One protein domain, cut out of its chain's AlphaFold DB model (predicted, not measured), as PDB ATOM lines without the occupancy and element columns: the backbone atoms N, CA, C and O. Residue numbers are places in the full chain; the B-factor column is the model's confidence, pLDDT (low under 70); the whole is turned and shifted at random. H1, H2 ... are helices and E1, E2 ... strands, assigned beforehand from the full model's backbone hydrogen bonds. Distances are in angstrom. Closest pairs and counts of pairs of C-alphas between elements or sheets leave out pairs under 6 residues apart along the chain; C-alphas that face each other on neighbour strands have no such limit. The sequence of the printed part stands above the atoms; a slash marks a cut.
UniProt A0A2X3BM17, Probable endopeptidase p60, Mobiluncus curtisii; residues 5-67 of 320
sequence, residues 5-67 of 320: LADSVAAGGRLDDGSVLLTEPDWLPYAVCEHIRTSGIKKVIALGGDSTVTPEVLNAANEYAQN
ATOM      1  N   LEU A   5      28.050 -34.458  34.930       37.78
ATOM      2  CA  LEU A   5      28.773 -35.459  34.146       37.78
ATOM      3  C   LEU A   5      28.421 -35.374  32.651       37.78
ATOM      4  O   LEU A   5      27.250 -35.278  32.295       37.78
ATOM      5  N   ALA A   6      29.418 -35.493  31.776       34.66
ATOM      6  CA  ALA A   6      29.241 -35.781  30.354       34.66
ATOM      7  C   ALA A   6      30.115 -36.998  29.992       34.66
ATOM      8  O   ALA A   6      31.320 -36.970  30.238       34.66
ATOM      9  N   ASP A   7      29.512 -38.071  29.464       44.34
ATOM     10  CA  ASP A   7      30.207 -39.312  29.061       44.34
ATOM     11  C   ASP A   7      30.411 -39.348  27.553       44.34
ATOM     12  O   ASP A   7      29.557 -38.915  26.809       44.34
ATOM     13  N   SER A   8      31.466 -39.961  27.041       39.69
ATOM     14  CA  SER A   8      31.637 -40.196  25.599       39.69
ATOM     15  C   SER A   8      31.622 -41.687  25.280       39.69
ATOM     16  O   SER A   8      32.480 -42.408  25.774       39.69
ATOM     17  N   VAL A   9      30.714 -42.156  24.410       39.28
ATOM     18  CA  VAL A   9      30.678 -43.567  23.966       39.28
ATOM     19  C   VAL A   9      31.161 -43.686  22.521       39.28
ATOM     20  O   VAL A   9      30.484 -43.241  21.589       39.28
ATOM     21  N   ALA A  10      32.309 -44.335  22.325       35.41
ATOM     22  CA  ALA A  10      32.661 -44.964  21.056       35.41
ATOM     23  C   ALA A  10      31.974 -46.337  20.985       35.41
ATOM     24  O   ALA A  10      31.910 -47.062  21.975       35.41
ATOM     25  N   ALA A  11      31.409 -46.677  19.827       38.59
ATOM     26  CA  ALA A  11      30.672 -47.920  19.636       38.59
ATOM     27  C   ALA A  11      31.540 -49.146  20.005       38.59
ATOM     28  O   ALA A  11      32.535 -49.412  19.338       38.59
ATOM     29  N   GLY A  12      31.141 -49.883  21.053       39.88
ATOM     30  CA  GLY A  12      31.611 -51.247  21.340       39.88
ATOM     31  C   GLY A  12      32.504 -51.501  22.570       39.88
ATOM     32  O   GLY A  12      32.926 -52.642  22.726       39.88
ATOM     33  N   GLY A  13      32.802 -50.532  23.446       35.16
ATOM     34  CA  GLY A  13      33.749 -50.717  24.569       35.16
ATOM     35  C   GLY A  13      33.125 -50.636  25.969       35.16
ATOM     36  O   GLY A  13      32.214 -49.845  26.197       35.16
ATOM     37  N   ARG A  14      33.633 -51.437  26.918       42.59
ATOM     38  CA  ARG A  14      33.421 -51.256  28.369       42.59
ATOM     39  C   ARG A  14      33.840 -49.838  28.802       42.59
ATOM     40  O   ARG A  14      34.726 -49.249  28.193       42.59
ATOM     41  N   LEU A  15      33.243 -49.335  29.887       50.44
ATOM     42  CA  LEU A  15      33.540 -48.034  30.524       50.44
ATOM     43  C   LEU A  15      34.952 -47.929  31.139       50.44
ATOM     44  O   LEU A  15      35.260 -46.929  31.780       50.44
ATOM     45  N   ASP A  16      35.803 -48.936  30.956       50.25
ATOM     46  CA  ASP A  16      37.080 -49.047  31.663       50.25
ATOM     47  C   ASP A  16      38.141 -48.044  31.144       50.25
ATOM     48  O   ASP A  16      39.068 -47.724  31.883       50.25
ATOM     49  N   ASP A  17      37.957 -47.466  29.940       53.81
ATOM     50  CA  ASP A  17      38.978 -46.648  29.246       53.81
ATOM     51  C   ASP A  17      38.502 -45.240  28.780       53.81
ATOM     52  O   ASP A  17      39.193 -44.556  28.019       53.81
ATOM     53  N   GLY A  18      37.309 -44.782  29.185       61.03
ATOM     54  CA  GLY A  18      36.730 -43.493  28.758       61.03
ATOM     55  C   GLY A  18      37.112 -42.301  29.651       61.03
ATOM     56  O   GLY A  18      37.097 -42.402  30.874       61.03
ATOM     57  N   SER A  19      37.418 -41.133  29.067       76.31
ATOM     58  CA  SER A  19      37.620 -39.892  29.843       76.31
ATOM     59  C   SER A  19      36.287 -39.303  30.310       76.31
ATOM     60  O   SER A  19      35.447 -38.966  29.478       76.31
ATOM     61  N   VAL A  20      36.128 -39.096  31.619       82.06
ATOM     62  CA  VAL A  20      34.999 -38.344  32.190       82.06
ATOM     63  C   VAL A  20      35.372 -36.869  32.294       82.06
ATOM     64  O   VAL A  20      36.367 -36.516  32.930       82.06
ATOM     65  N   LEU A  21      34.568 -36.000  31.679       83.75
ATOM     66  CA  LEU A  21      34.825 -34.562  31.614       83.75
ATOM     67  C   LEU A  21      33.676 -33.777  32.255       83.75
ATOM     68  O   LEU A  21      32.504 -34.082  32.044       83.75
ATOM     69  N   LEU A  22      34.018 -32.753  33.043       82.19
ATOM     70  CA  LEU A  22      33.054 -31.906  33.750       82.19
ATOM     71  C   LEU A  22      32.946 -30.543  33.077       82.19
ATOM     72  O   LEU A  22      33.951 -29.871  32.859       82.19
ATOM     73  N   THR A  23      31.719 -30.118  32.795       82.25
ATOM     74  CA  THR A  23      31.428 -28.861  32.104       82.25
ATOM     75  C   THR A  23      30.288 -28.115  32.799       82.25
ATOM     76  O   THR A  23      29.560 -28.693  33.606       82.25
ATOM     77  N   GLU A  24      30.138 -26.822  32.509       80.94
ATOM     78  CA  GLU A  24      28.927 -26.076  32.870       80.94
ATOM     79  C   GLU A  24      27.848 -26.258  31.785       80.94
ATOM     80  O   GLU A  24      28.204 -26.540  30.635       80.94
ATOM     81  N   PRO A  25      26.548 -26.056  32.097       80.75
ATOM     82  CA  PRO A  25      25.471 -26.280  31.130       80.75
ATOM     83  C   PRO A  25      25.638 -25.521  29.812       80.75
ATOM     84  O   PRO A  25      25.331 -26.047  28.750       80.75
ATOM     85  N   ASP A  26      26.159 -24.301  29.858       79.88
ATOM     86  CA  ASP A  26      26.267 -23.346  28.751       79.88
ATOM     87  C   ASP A  26      27.723 -22.933  28.450       79.88
ATOM     88  O   ASP A  26      27.967 -21.955  27.742       79.88
ATOM     89  N   TRP A  27      28.715 -23.658  28.981       83.25
ATOM     90  CA  TRP A  27      30.126 -23.381  28.714       83.25
ATOM     91  C   TRP A  27      30.992 -24.633  28.752       83.25
ATOM     92  O   TRP A  27      30.977 -25.342  29.751       83.25
ATOM     93  N   LEU A  28      31.804 -24.824  27.701       87.12
ATOM     94  CA  LEU A  28      32.891 -25.802  27.631       87.12
ATOM     95  C   LEU A  28      34.212 -25.180  28.133       87.12
ATOM     96  O   LEU A  28      34.774 -24.330  27.433       87.12
ATOM     97  N   PRO A  29      34.740 -25.574  29.309       88.62
ATOM     98  CA  PRO A  29      35.994 -25.036  29.826       88.62
ATOM     99  C   PRO A  29      37.184 -25.312  28.904       88.62
ATOM    100  O   PRO A  29      37.258 -26.363  28.271       88.62
ATOM    101  N   TYR A  30      38.169 -24.409  28.894       88.69
ATOM    102  CA  TYR A  30      39.381 -24.552  28.077       88.69
ATOM    103  C   TYR A  30      40.088 -25.897  28.292       88.69
ATOM    104  O   TYR A  30      40.440 -26.559  27.324       88.69
ATOM    105  N   ALA A  31      40.249 -26.328  29.548       89.25
ATOM    106  CA  ALA A  31      40.899 -27.599  29.876       89.25
ATOM    107  C   ALA A  31      40.139 -28.808  29.307       89.25
ATOM    108  O   ALA A  31      40.753 -29.746  28.810       89.25
ATOM    109  N   VAL A  32      38.804 -28.756  29.332       90.19
ATOM    110  CA  VAL A  32      37.939 -29.794  28.762       90.19
ATOM    111  C   VAL A  32      38.066 -29.809  27.243       90.19
ATOM    112  O   VAL A  32      38.253 -30.867  26.650       90.19
ATOM    113  N   CYS A  33      38.022 -28.634  26.617       90.94
ATOM    114  CA  CYS A  33      38.216 -28.483  25.181       90.94
ATOM    115  C   CYS A  33      39.589 -29.009  24.729       90.94
ATOM    116  O   CYS A  33      39.654 -29.824  23.811       90.94
ATOM    117  N   GLU A  34      40.683 -28.602  25.385       91.56
ATOM    118  CA  GLU A  34      42.035 -29.046  25.030       91.56
ATOM    119  C   GLU A  34      42.207 -30.552  25.224       91.56
ATOM    120  O   GLU A  34      42.806 -31.209  24.371       91.56
ATOM    121  N   HIS A  35      41.633 -31.122  26.287       90.75
ATOM    122  CA  HIS A  35      41.630 -32.570  26.491       90.75
ATOM    123  C   HIS A  35      40.912 -33.297  25.354       90.75
ATOM    124  O   HIS A  35      41.464 -34.244  24.795       90.75
ATOM    125  N   ILE A  36      39.726 -32.829  24.950       91.00
ATOM    126  CA  ILE A  36      38.986 -33.387  23.806       91.00
ATOM    127  C   ILE A  36      39.823 -33.309  22.524       91.00
ATOM    128  O   ILE A  36      39.950 -34.299  21.803       91.00
ATOM    129  N   ARG A  37      40.422 -32.141  22.265       90.31
ATOM    130  CA  ARG A  37      41.178 -31.834  21.047       90.31
ATOM    131  C   ARG A  37      42.444 -32.683  20.907       90.31
ATOM    132  O   ARG A  37      42.820 -33.053  19.798       90.31
ATOM    133  N   THR A  38      43.118 -32.972  22.021       89.44
ATOM    134  CA  THR A  38      44.449 -33.604  22.038       89.44
ATOM    135  C   THR A  38      44.421 -35.105  22.335       89.44
ATOM    136  O   THR A  38      45.340 -35.809  21.926       89.44
ATOM    137  N   SER A  39      43.359 -35.623  22.962       87.38
ATOM    138  CA  SER A  39      43.288 -37.027  23.413       87.38
ATOM    139  C   SER A  39      42.724 -38.009  22.380       87.38
ATOM    140  O   SER A  39      42.472 -39.167  22.696       87.38
ATOM    141  N   GLY A  40      42.475 -37.566  21.144       83.81
ATOM    142  CA  GLY A  40      41.963 -38.437  20.079       83.81
ATOM    143  C   GLY A  40      40.505 -38.892  20.253       83.81
ATOM    144  O   GLY A  40      40.079 -39.814  19.553       83.81
ATOM    145  N   ILE A  41      39.738 -38.245  21.140       87.31
ATOM    146  CA  ILE A  41      38.303 -38.485  21.350       87.31
ATOM    147  C   ILE A  41      37.552 -38.288  20.025       87.31
ATOM    148  O   ILE A  41      37.775 -37.313  19.315       87.31
ATOM    149  N   LYS A  42      36.664 -39.227  19.674       83.00
ATOM    150  CA  LYS A  42      35.918 -39.212  18.396       83.00
ATOM    151  C   LYS A  42      34.463 -38.789  18.521       83.00
ATOM    152  O   LYS A  42      33.838 -38.441  17.522       83.00
ATOM    153  N   LYS A  43      33.914 -38.851  19.728       85.00
ATOM    154  CA  LYS A  43      32.515 -38.550  20.012       85.00
ATOM    155  C   LYS A  43      32.395 -38.123  21.462       85.00
ATOM    156  O   LYS A  43      33.010 -38.751  22.308       85.00
ATOM    157  N   VAL A  44      31.594 -37.104  21.737       87.62
ATOM    158  CA  VAL A  44      31.242 -36.651  23.087       87.62
ATOM    159  C   VAL A  44      29.740 -36.836  23.267       87.62
ATOM    160  O   VAL A  44      28.974 -36.548  22.344       87.62
ATOM    161  N   ILE A  45      29.304 -37.348  24.414       86.44
ATOM    162  CA  ILE A  45      27.884 -37.484  24.766       86.44
ATOM    163  C   ILE A  45      27.653 -36.681  26.060       86.44
ATOM    164  O   ILE A  45      28.554 -36.460  26.865       86.44
ATOM    165  N   ALA A  46      26.455 -36.134  26.227       85.62
ATOM    166  CA  ALA A  46      26.059 -35.485  27.470       85.62
ATOM    167  C   ALA A  46      25.262 -36.475  28.324       85.62
ATOM    168  O   ALA A  46      24.375 -37.154  27.802       85.62
ATOM    169  N   LEU A  47      25.536 -36.537  29.629       81.56
ATOM    170  CA  LEU A  47      24.676 -37.240  30.582       81.56
ATOM    171  C   LEU A  47      23.783 -36.223  31.298       81.56
ATOM    172  O   LEU A  47      24.200 -35.105  31.576       81.56
ATOM    173  N   GLY A  48      22.540 -36.603  31.595       76.12
ATOM    174  CA  GLY A  48      21.581 -35.734  32.296       76.12
ATOM    175  C   GLY A  48      20.703 -34.843  31.403       76.12
ATOM    176  O   GLY A  48      19.808 -34.182  31.921       76.12
ATOM    177  N   GLY A  49      20.885 -34.876  30.077       72.25
ATOM    178  CA  GLY A  49      20.028 -34.184  29.101       72.25
ATOM    179  C   GLY A  49      20.284 -32.675  28.967       72.25
ATOM    180  O   GLY A  49      21.216 -32.129  29.556       72.25
ATOM    181  N   ASP A  50      19.437 -31.998  28.188       72.31
ATOM    182  CA  ASP A  50      19.635 -30.603  27.744       72.31
ATOM    183  C   ASP A  50      19.663 -29.573  28.889       72.31
ATOM    184  O   ASP A  50      20.225 -28.487  28.748       72.31
ATOM    185  N   SER A  51      19.084 -29.910  30.046       68.06
ATOM    186  CA  SER A  51      19.145 -29.090  31.264       68.06
ATOM    187  C   SER A  51      20.509 -29.118  31.955       68.06
ATOM    188  O   SER A  51      20.777 -28.293  32.829       68.06
ATOM    189  N   THR A  52      21.348 -30.087  31.598       76.56
ATOM    190  CA  THR A  52      22.622 -30.382  32.252       76.56
ATOM    191  C   THR A  52      23.807 -29.984  31.382       76.56
ATOM    192  O   THR A  52      24.754 -29.387  31.888       76.56
ATOM    193  N   VAL A  53      23.726 -30.257  30.080       82.25
ATOM    194  CA  VAL A  53      24.639 -29.752  29.050       82.25
ATOM    195  C   VAL A  53      23.783 -29.336  27.864       82.25
ATOM    196  O   VAL A  53      23.081 -30.158  27.282       82.25
ATOM    197  N   THR A  54      23.835 -28.057  27.516       81.19
ATOM    198  CA  THR A  54      23.064 -27.504  26.402       81.19
ATOM    199  C   THR A  54      23.508 -28.121  25.070       81.19
ATOM    200  O   THR A  54      24.689 -28.472  24.911       81.19
ATOM    201  N   PRO A  55      22.607 -28.221  24.076       79.88
ATOM    202  CA  PRO A  55      22.964 -28.674  22.733       79.88
ATOM    203  C   PRO A  55      24.131 -27.887  22.125       79.88
ATOM    204  O   PRO A  55      24.964 -28.463  21.431       79.88
ATOM    205  N   GLU A  56      24.249 -26.592  22.421       81.94
ATOM    206  CA  GLU A  56      25.352 -25.740  21.971       81.94
ATOM    207  C   GLU A  56      26.708 -26.222  22.502       81.94
ATOM    208  O   GLU A  56      27.669 -26.329  21.734       81.94
ATOM    209  N   VAL A  57      26.794 -26.553  23.795       85.25
ATOM    210  CA  VAL A  57      28.026 -27.060  24.421       85.25
ATOM    211  C   VAL A  57      28.366 -28.453  23.905       85.25
ATOM    212  O   VAL A  57      29.526 -28.716  23.580       85.25
ATOM    213  N   LEU A  58      27.370 -29.334  23.767       88.81
ATOM    214  CA  LEU A  58      27.578 -30.685  23.244       88.81
ATOM    215  C   LEU A  58      28.031 -30.669  21.775       88.81
ATOM    216  O   LEU A  58      28.930 -31.426  21.392       88.81
ATOM    217  N   ASN A  59      27.446 -29.795  20.955       88.44
ATOM    218  CA  ASN A  59      27.839 -29.614  19.560       88.44
ATOM    219  C   ASN A  59      29.259 -29.057  19.456       88.44
ATOM    220  O   ASN A  59      30.060 -29.588  18.690       88.44
ATOM    221  N   ALA A  60      29.605 -28.053  20.268       87.56
ATOM    222  CA  ALA A  60      30.961 -27.515  20.315       87.56
ATOM    223  C   ALA A  60      31.985 -28.587  20.725       87.56
ATOM    224  O   ALA A  60      33.016 -28.734  20.075       87.56
ATOM    225  N   ALA A  61      31.692 -29.382  21.759       89.94
ATOM    226  CA  ALA A  61      32.561 -30.472  22.202       89.94
ATOM    227  C   ALA A  61      32.789 -31.520  21.096       89.94
ATOM    228  O   ALA A  61      33.925 -31.931  20.853       89.94
ATOM    229  N   ASN A  62      31.732 -31.913  20.376       91.75
ATOM    230  CA  ASN A  62      31.848 -32.825  19.235       91.75
ATOM    231  C   ASN A  62      32.607 -32.207  18.053       91.75
ATOM    232  O   ASN A  62      33.353 -32.910  17.374       91.75
ATOM    233  N   GLU A  63      32.475 -30.903  17.819       91.38
ATOM    234  CA  GLU A  63      33.239 -30.203  16.787       91.38
ATOM    235  C   GLU A  63      34.742 -30.211  17.094       91.38
ATOM    236  O   GLU A  63      35.542 -30.489  16.205       91.38
ATOM    237  N   TYR A  64      35.145 -29.983  18.349       91.06
ATOM    238  CA  TYR A  64      36.554 -30.061  18.753       91.06
ATOM    239  C   TYR A  64      37.125 -31.486  18.656       91.06
ATOM    240  O   TYR A  64      38.281 -31.651  18.269       91.06
ATOM    241  N   ALA A  65      36.313 -32.511  18.937       90.38
ATOM    242  CA  ALA A  65      36.681 -33.917  18.741       90.38
ATOM    243  C   ALA A  65      36.915 -34.255  17.251       90.38
ATOM    244  O   ALA A  65      37.801 -35.034  16.896       90.38
ATOM    245  N   GLN A  66      36.119 -33.653  16.363       91.19
ATOM    246  CA  GLN A  66      36.191 -33.866  14.914       91.19
ATOM    247  C   GLN A  66      37.236 -32.979  14.226       91.19
ATOM    248  O   GLN A  66      37.773 -33.363  13.187       91.19
ATOM    249  N   ASN A  67      37.558 -31.819  14.803       90.44
ATOM    250  CA  ASN A  67      38.507 -30.855  14.261       90.44
ATOM    251  C   ASN A  67      39.582 -30.461  15.297       90.44
ATOM    252  O   ASN A  67      39.532 -29.363  15.862       90.44
TER     253      ASN A  67
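What this domain is: This is residues 5 to 67 of the 320 residues of the protein "Probable endopeptidase p60" of Mobiluncus curtisii (UniProt A0A2X3BM17). With little regular structure, this is two helices, H1 and H2, side by side and joined by one long loop, residues 39 to 54, with the short strand E1 near H1 and a wide loop before E1, residues 7 to 20, reaching to one end at Gly 12. The printed part has 63 residues, with E1, H1 and H2 in that order; it is mostly helix, with 24 residues in named elements. It is compact, with a radius of gyration of the C-alphas of 10.8 A and spans of 28 by 23 by 16 A.

Where its parts are: E1 is residues 21 to 23, from C-alpha 21 at (34.825, -34.562, 31.614). H1 is residues 30 to 38, 12.0 A long. H2 is residues 55 to 66, 16.2 A long, ending at C-alpha 66 (36.191, -33.866, 14.914).

How they stand to each other: E1 pairs with no named strand; residues 5 to 6 pair antiparallel with its residues 21 to 22. The closest C-alphas of E1 and H1, Leu 21 and Val 32, are 6.4 A apart. H2 touches H1 with residues 61 to 65 alone; the closest C-alphas, Arg 37 and Tyr 64, are 5.5 A apart. The two run the same way at a steep tilt of 37 degrees, only just beyond shallow. E1 and H2 are apart. In H1 and H2 every O i to N i+4 pair is within hydrogen-bond range.

The domain as a whole: The C-alphas of Gly 12 and Asp 26, the two farthest apart, are 29.4 A apart. The printed part has no cut. The link from H1 to H2, 16 residues, is long. Residues 5 to 18 and residue 51 have pLDDT under 70.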